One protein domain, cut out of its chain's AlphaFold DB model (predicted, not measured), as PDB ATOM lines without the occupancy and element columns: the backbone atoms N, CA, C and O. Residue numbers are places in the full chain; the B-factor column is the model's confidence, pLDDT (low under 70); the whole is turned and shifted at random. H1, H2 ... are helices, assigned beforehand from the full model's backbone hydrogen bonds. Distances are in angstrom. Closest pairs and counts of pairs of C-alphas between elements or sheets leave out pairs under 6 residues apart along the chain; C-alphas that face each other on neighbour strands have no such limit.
ATOM      1  N   GLY A   3     201.581 248.138 345.750       90.75
ATOM      2  CA  GLY A   3     202.516 248.107 346.886       90.75
ATOM      3  C   GLY A   3     202.219 247.033 347.937       90.75
ATOM      4  O   GLY A   3     203.150 246.449 348.478       90.75
ATOM      5  N   VAL A   4     200.943 246.703 348.164       93.81
ATOM      6  CA  VAL A   4     200.535 245.678 349.145       93.81
ATOM      7  C   VAL A   4     201.082 244.295 348.773       93.81
ATOM      8  O   VAL A   4     201.561 243.570 349.638       93.81
ATOM      9  N   TYR A   5     201.090 243.951 347.481       95.00
ATOM     10  CA  TYR A   5     201.629 242.674 347.002       95.00
ATOM     11  C   TYR A   5     203.153 242.594 347.129       95.00
ATOM     12  O   TYR A   5     203.684 241.536 347.451       95.00
ATOM     13  N   PHE A   6     203.862 243.706 346.906       95.38
ATOM     14  CA  PHE A   6     205.307 243.754 347.138       95.38
ATOM     15  C   PHE A   6     205.638 243.611 348.623       95.38
ATOM     16  O   PHE A   6     206.540 242.852 348.960       95.38
ATOM     17  N   LEU A   7     204.894 244.289 349.501       96.19
ATOM     18  CA  LEU A   7     205.078 244.168 350.945       96.19
ATOM     19  C   LEU A   7     204.889 242.716 351.409       96.19
ATOM     20  O   LEU A   7     205.778 242.181 352.061       96.19
ATOM     21  N   ASP A   8     203.798 242.061 351.001       94.88
ATOM     22  CA  ASP A   8     203.527 240.644 351.307       94.88
ATOM     23  C   ASP A   8     204.610 239.698 350.755       94.88
ATOM     24  O   ASP A   8     205.016 238.740 351.411       94.88
ATOM     25  N   TYR A   9     205.140 239.978 349.563       95.75
ATOM     26  CA  TYR A   9     206.253 239.210 349.006       95.75
ATOM     27  C   TYR A   9     207.541 239.354 349.828       95.75
ATOM     28  O   TYR A   9     208.242 238.364 350.039       95.75
ATOM     29  N   TYR A  10     207.865 240.561 350.300       95.56
ATOM     30  CA  TYR A  10     209.074 240.787 351.095       95.56
ATOM     31  C   TYR A  10     208.964 240.214 352.507       95.56
ATOM     32  O   TYR A  10     209.946 239.669 353.009       95.56
ATOM     33  N   THR A  11     207.788 240.281 353.133       96.62
ATOM     34  CA  THR A  11     207.570 239.709 354.469       96.62
ATOM     35  C   THR A  11     207.437 238.188 354.433       96.62
ATOM     36  O   THR A  11     207.854 237.526 355.381       96.62
ATOM     37  N   ASN A  12     206.913 237.614 353.343       94.44
ATOM     38  CA  ASN A  12     206.634 236.181 353.234       94.44
ATOM     39  C   ASN A  12     207.290 235.505 352.017       94.44
ATOM     40  O   ASN A  12     206.704 234.652 351.346       94.44
ATOM     41  N   ARG A  13     208.547 235.843 351.724       91.81
ATOM     42  CA  ARG A  13     209.255 235.339 350.533       91.81
ATOM     43  C   ARG A  13     209.308 233.809 350.444       91.81
ATOM     44  O   ARG A  13     209.254 233.256 349.347       91.81
ATOM     45  N   MET A  14     209.376 233.115 351.582       91.88
ATOM     46  CA  MET A  14     209.444 231.650 351.625       91.88
ATOM     47  C   MET A  14     208.165 230.983 351.116       91.88
ATOM     48  O   MET A  14     208.256 230.008 350.369       91.88
ATOM     49  N   ALA A  15     206.984 231.519 351.445       92.94
ATOM     50  CA  ALA A  15     205.730 231.000 350.901       92.94
ATOM     51  C   ALA A  15     205.676 231.180 349.377       92.94
ATOM     52  O   ALA A  15     205.366 230.243 348.647       92.94
ATOM     53  N   TYR A  16     206.089 232.348 348.882       94.19
ATOM     54  CA  TYR A  16     206.150 232.614 347.444       94.19
ATOM     55  C   TYR A  16     207.141 231.697 346.713       94.19
ATOM     56  O   TYR A  16     206.865 231.251 345.598       94.19
ATOM     57  N   ALA A  17     208.293 231.403 347.322       91.81
ATOM     58  CA  ALA A  17     209.294 230.505 346.753       91.81
ATOM     59  C   ALA A  17     208.843 229.034 346.766       91.81
ATOM     60  O   ALA A  17     209.142 228.298 345.820       91.81
ATOM     61  N   LYS A  18     208.104 228.609 347.801       90.62
ATOM     62  CA  LYS A  18     207.558 227.248 347.925       90.62
ATOM     63  C   LYS A  18     206.667 226.891 346.738       90.62
ATOM     64  O   LYS A  18     206.841 225.815 346.164       90.62
ATOM     65  N   ASP A  19     205.808 227.823 346.337       87.81
ATOM     66  CA  ASP A  19     204.821 227.639 345.270       87.81
ATOM     67  C   ASP A  19     205.339 228.083 343.888       87.81
ATOM     68  O   ASP A  19     204.567 228.332 342.961       87.81
ATOM     69  N   CYS A  20     206.657 228.220 343.702       89.62
ATOM     70  CA  CYS A  20     207.214 228.617 342.411       89.62
ATOM     71  C   CYS A  20     206.952 227.555 341.321       89.62
ATOM     72  O   CYS A  20     207.429 226.424 341.396       89.62
ATOM     73  N   VAL A  21     206.294 227.964 340.232       88.69
ATOM     74  CA  VAL A  21     206.017 227.107 339.059       88.69
ATOM     75  C   VAL A  21     207.278 226.680 338.298       88.69
ATOM     76  O   VAL A  21     207.310 225.625 337.676       88.69
ATOM     77  N   ASN A  22     208.347 227.475 338.377       87.62
ATOM     78  CA  ASN A  22     209.621 227.238 337.692       87.62
ATOM     79  C   ASN A  22     210.675 226.594 338.609       87.62
ATOM     80  O   ASN A  22     211.870 226.765 338.380       87.62
ATOM     81  N   LYS A  23     210.266 225.857 339.652       85.00
ATOM     82  CA  LYS A  23     211.193 225.254 340.628       85.00
ATOM     83  C   LYS A  23     212.213 224.302 339.989       85.00
ATOM     84  O   LYS A  23     213.353 224.245 340.427       85.00
ATOM     85  N   ALA A  24     211.825 223.619 338.910       87.75
ATOM     86  CA  ALA A  24     212.707 222.752 338.124       87.75
ATOM     87  C   ALA A  24     213.680 223.516 337.196       87.75
ATOM     88  O   ALA A  24     214.510 222.899 336.536       87.75
ATOM     89  N   ARG A  25     213.575 224.850 337.105       89.25
ATOM     90  CA  ARG A  25     214.377 225.707 336.216       89.25
ATOM     91  C   ARG A  25     215.097 226.805 337.017       89.25
ATOM     92  O   ARG A  25     214.724 227.976 336.914       89.25
ATOM     93  N   PRO A  26     216.143 226.462 337.794       84.81
ATOM     94  CA  PRO A  26     216.864 227.423 338.640       84.81
ATOM     95  C   PRO A  26     217.502 228.574 337.843       84.81
ATOM     96  O   PRO A  26     217.566 229.694 338.344       84.81
ATOM     97  N   GLN A  27     217.848 228.324 336.574       90.56
ATOM     98  CA  GLN A  27     218.349 229.300 335.591       90.56
ATOM     99  C   GLN A  27     217.472 230.567 335.485       90.56
ATOM    100  O   GLN A  27     217.940 231.628 335.090       90.56
ATOM    101  N   LEU A  28     216.168 230.446 335.772       89.31
ATOM    102  CA  LEU A  28     215.188 231.522 335.594       89.31
ATOM    103  C   LEU A  28     215.072 232.452 336.807       89.31
ATOM    104  O   LEU A  28     214.270 233.383 336.767       89.31
ATOM    105  N   HIS A  29     215.812 232.193 337.893       88.31
ATOM    106  CA  HIS A  29     215.825 233.030 339.101       88.31
ATOM    107  C   HIS A  29     214.419 233.394 339.615       88.31
ATOM    108  O   HIS A  29     214.124 234.549 339.942       88.31
ATOM    109  N   CYS A  30     213.528 232.393 339.639       90.25
ATOM    110  CA  CYS A  30     212.123 232.570 339.996       90.25
ATOM    111  C   CYS A  30     211.968 233.221 341.368       90.25
ATOM    112  O   CYS A  30     211.257 234.211 341.473       90.25
ATOM    113  N   ASP A  31     212.592 232.667 342.412       90.56
ATOM    114  CA  ASP A  31     212.561 233.175 343.792       90.56
ATOM    115  C   ASP A  31     211.160 233.535 344.334       90.56
ATOM    116  O   ASP A  31     211.026 234.389 345.208       90.56
ATOM    117  N   GLY A  32     210.096 232.945 343.779       92.81
ATOM    118  CA  GLY A  32     208.707 233.317 344.071       92.81
ATOM    119  C   GLY A  32     208.173 234.562 343.340       92.81
ATOM    120  O   GLY A  32     206.978 234.849 343.409       92.81
ATOM    121  N   LYS A  33     208.996 235.262 342.549       92.75
ATOM    122  CA  LYS A  33     208.610 236.418 341.713       92.75
ATOM    123  C   LYS A  33     207.527 236.067 340.693       92.75
ATOM    124  O   LYS A  33     206.670 236.895 340.395       92.75
ATOM    125  N   CYS A  34     207.515 234.835 340.179       93.56
ATOM    126  CA  CYS A  34     206.461 234.375 339.271       93.56
ATOM    127  C   CYS A  34     205.073 234.421 339.929       93.56
ATOM    128  O   CYS A  34     204.105 234.798 339.273       93.56
ATOM    129  N   GLN A  35     204.982 234.072 341.215       93.94
ATOM    130  CA  GLN A  35     203.733 234.116 341.976       93.94
ATOM    131  C   GLN A  35     203.311 235.559 342.274       93.94
ATOM    132  O   GLN A  35     202.150 235.916 342.079       93.94
ATOM    133  N   LEU A  36     204.264 236.422 342.647       94.56
ATOM    134  CA  LEU A  36     204.017 237.858 342.814       94.56
ATOM    135  C   LEU A  36     203.415 238.474 341.541       94.56
ATOM    136  O   LEU A  36     202.375 239.130 341.593       94.56
ATOM    137  N   MET A  37     204.026 238.204 340.386       93.38
ATOM    138  CA  MET A  37     203.549 238.731 339.106       93.38
ATOM    139  C   MET A  37     202.163 238.210 338.729       93.38
ATOM    140  O   MET A  37     201.376 238.956 338.149       93.38
ATOM    141  N   GLN A  38     201.832 236.960 339.060       93.31
ATOM    142  CA  GLN A  38     200.488 236.425 338.835       93.31
ATOM    143  C   GLN A  38     199.437 237.151 339.680       93.31
ATOM    144  O   GLN A  38     198.409 237.555 339.137       93.31
ATOM    145  N   LYS A  39     199.707 237.384 340.973       93.12
ATOM    146  CA  LYS A  39     198.789 238.124 341.858       93.12
ATOM    147  C   LYS A  39     198.556 239.555 341.369       93.12
ATOM    148  O   LYS A  39     197.410 239.997 341.301       93.12
ATOM    149  N   ILE A  40     199.622 240.249 340.960       94.81
ATOM    150  CA  ILE A  40     199.530 241.608 340.405       94.81
ATOM    151  C   ILE A  40     198.671 241.615 339.132       94.81
ATOM    152  O   ILE A  40     197.727 242.395 339.041       94.81
ATOM    153  N   LYS A  41     198.931 240.706 338.183       94.25
ATOM    154  CA  LYS A  41     198.153 240.612 336.934       94.25
ATOM    155  C   LYS A  41     196.684 240.263 337.175       94.25
ATOM    156  O   LYS A  41     195.812 240.793 336.495       94.25
ATOM    157  N   ALA A  42     196.395 239.377 338.126       92.69
ATOM    158  CA  ALA A  42     195.021 239.027 338.479       92.69
ATOM    159  C   ALA A  42     194.256 240.239 339.034       92.69
ATOM    160  O   ALA A  42     193.088 240.429 338.702       92.69
ATOM    161  N   GLN A  43     194.919 241.078 339.837       91.56
ATOM    162  CA  GLN A  43     194.328 242.323 340.325       91.56
ATOM    163  C   GLN A  43     194.074 243.318 339.191       91.56
ATOM    164  O   GLN A  43     192.999 243.907 339.133       91.56
ATOM    165  N   GLU A  44     195.037 243.489 338.288       90.75
ATOM    166  CA  GLU A  44     194.913 244.404 337.148       90.75
ATOM    167  C   GLU A  44     193.755 244.020 336.226       90.75
ATOM    168  O   GLU A  44     192.980 244.888 335.839       90.75
ATOM    169  N   LYS A  45     193.582 242.724 335.938       91.19
ATOM    170  CA  LYS A  45     192.445 242.233 335.146       91.19
ATOM    171  C   LYS A  45     191.105 242.543 335.806       91.19
ATOM    172  O   LYS A  45     190.215 243.072 335.153       91.19
ATOM    173  N   LYS A  46     190.978 242.290 337.113       88.31
ATOM    174  CA  LYS A  46     189.759 242.637 337.866       88.31
ATOM    175  C   LYS A  46     189.481 244.138 337.846       88.31
ATOM    176  O   LYS A  46     188.324 244.550 337.813       88.31
ATOM    177  N   GLU A  47     190.526 244.959 337.903       85.62
ATOM    178  CA  GLU A  47     190.394 246.414 337.843       85.62
ATOM    179  C   GLU A  47     189.957 246.883 336.448       85.62
ATOM    180  O   GLU A  47     189.068 247.725 336.360       85.62
ATOM    181  N   GLN A  48     190.497 246.287 335.380       84.94
ATOM    182  CA  GLN A  48     190.082 246.540 333.993       84.94
ATOM    183  C   GLN A  48     188.626 246.127 333.741       84.94
ATOM    184  O   GLN A  48     187.832 246.960 333.317       84.94
ATOM    185  N   GLU A  49     188.232 244.905 334.110       82.00
ATOM    186  CA  GLU A  49     186.844 244.431 333.975       82.00
ATOM    187  C   GLU A  49     185.853 245.326 334.745       82.00
ATOM    188  O   GLU A  49     184.728 245.568 334.309       82.00
ATOM    189  N   ASN A  50     186.254 245.846 335.908       76.56
ATOM    190  CA  ASN A  50     185.421 246.762 336.685       76.56
ATOM    191  C   ASN A  50     185.368 248.175 336.075       76.56
ATOM    192  O   ASN A  50     184.358 248.865 336.206       76.56
ATOM    193  N   GLN A  51     186.437 248.623 335.410       72.69
ATOM    194  CA  GLN A  51     186.439 249.879 334.653       72.69
ATOM    195  C   GLN A  51     185.537 249.793 333.417       72.69
ATOM    196  O   GLN A  51     184.786 250.733 333.171       72.69
ATOM    197  N   GLU A  52     185.544 248.671 332.697       67.19
ATOM    198  CA  GLU A  52     184.658 248.425 331.550       67.19
ATOM    199  C   GLU A  52     183.181 248.445 331.976       67.19
ATOM    200  O   GLU A  52     182.388 249.207 331.424       67.19
ATOM    201  N   LYS A  53     182.830 247.752 333.069       63.78
ATOM    202  CA  LYS A  53     181.476 247.803 333.659       63.78
ATOM    203  C   LYS A  53     181.064 249.207 334.116       63.78
ATOM    204  O   LYS A  53     179.905 249.594 333.985       63.78
ATOM    205  N   LYS A  54     181.999 249.999 334.653       57.41
ATOM    206  CA  LYS A  54     181.748 251.407 335.014       57.41
ATOM    207  C   LYS A  54     181.610 252.319 333.793       57.41
ATOM    208  O   LYS A  54     180.910 253.322 333.883       57.41
ATOM    209  N   ALA A  55     182.266 252.000 332.679       59.00
ATOM    210  CA  ALA A  55     182.153 252.755 331.435       59.00
ATOM    211  C   ALA A  55     180.799 252.530 330.742       59.00
ATOM    212  O   ALA A  55     180.276 253.469 330.143       59.00
ATOM    213  N   GLU A  56     180.216 251.334 330.874       57.78
ATOM    214  CA  GLU A  56     178.839 251.035 330.449       57.78
ATOM    215  C   GLU A  56     177.791 251.739 331.331       57.78
ATOM    216  O   GLU A  56     176.758 252.189 330.838       57.78
ATOM    217  N   LEU A  57     178.087 251.955 332.619       53.78
ATOM    218  CA  LEU A  57     177.255 252.723 333.553       53.78
ATOM    219  C   LEU A  57     177.493 254.249 333.450       53.78
ATOM    220  O   LEU A  57     177.602 254.946 334.458       53.78
ATOM    221  N   LYS A  58     177.565 254.808 332.237       51.97
ATOM    222  CA  LYS A  58     177.519 256.268 332.011       51.97
ATOM    223  C   LYS A  58     176.070 256.774 332.021       51.97
ATOM    224  O   LYS A  58     175.584 257.345 331.051       51.97
TER     225      LYS A  58
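Overview. This is residues 3 to 58 of the 106 residues of an uncharacterized protein of Sphingobacteriales bacterium 48-107 (UniProt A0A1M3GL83). One long helix, H3, makes the length of this model, and two short helices, H1 and H2, pack on its first part in a J shape: H1 is the short arm beside H3, and H2 stands crosswise between the two. A loop, residues 19 to 32, leads from H2 to H3; its residues 24 to 29 stick out, and so do residues 44 to 58, of which 44 to 56 belong to H3. The printed part has 56 residues with three named helices in the order H1, H2, H3 and no named strand; the class is all helix. It is only just loose, close to extended, with a radius of gyration of the C-alphas of 15.0 A, and spans 49 by 23 by 13 A.

Arrangement. Start at H1, residues 3 to 11, and H2, residues 13 to 18: they are close but not clearly touching, about perpendicular at 77 degrees, and their closest C-alphas, those of Tyr 9 and Tyr 16, are 6.8 A apart. Go on to H3, residues 33 to 56, which touches H1 with its residues 36 to 40 alone; the closest C-alphas, of Tyr 9 and Leu 36, are 6.7 A apart. H1 and H3 run opposite ways at a shallow tilt of 19 degrees. H3 touches H2 with residues 33 to 36 alone, about perpendicular at 81 degrees, with the closest C-alphas, of Tyr 16 and Gln 35, 6.2 A apart. In H1, H2 and H3 every O i to N i+4 pair is within hydrogen-bond range.

Along the chain. Find C-alpha 3 at (202.516, 248.107, 346.886); from there H1 runs 12.4 A to C-alpha 11. H2 runs 8.7 A from Arg 13 to Lys 18. H3 begins at C-alpha 33, at (208.610, 236.418, 341.713), and runs 35.0 A to C-alpha 56, at (178.839, 251.035, 330.449).

Size, cuts and confidence. The two C-alphas farthest apart, those of Pro 26 and Lys 58, are 49.2 A apart. The printed part has no cut; the link from H1 to H2 is tight and that from H2 to H3, 14 residues, is long. Look at the B-factor column for residues 52 to 58: their pLDDT is under 70, while the mean of the printed part is 86.7.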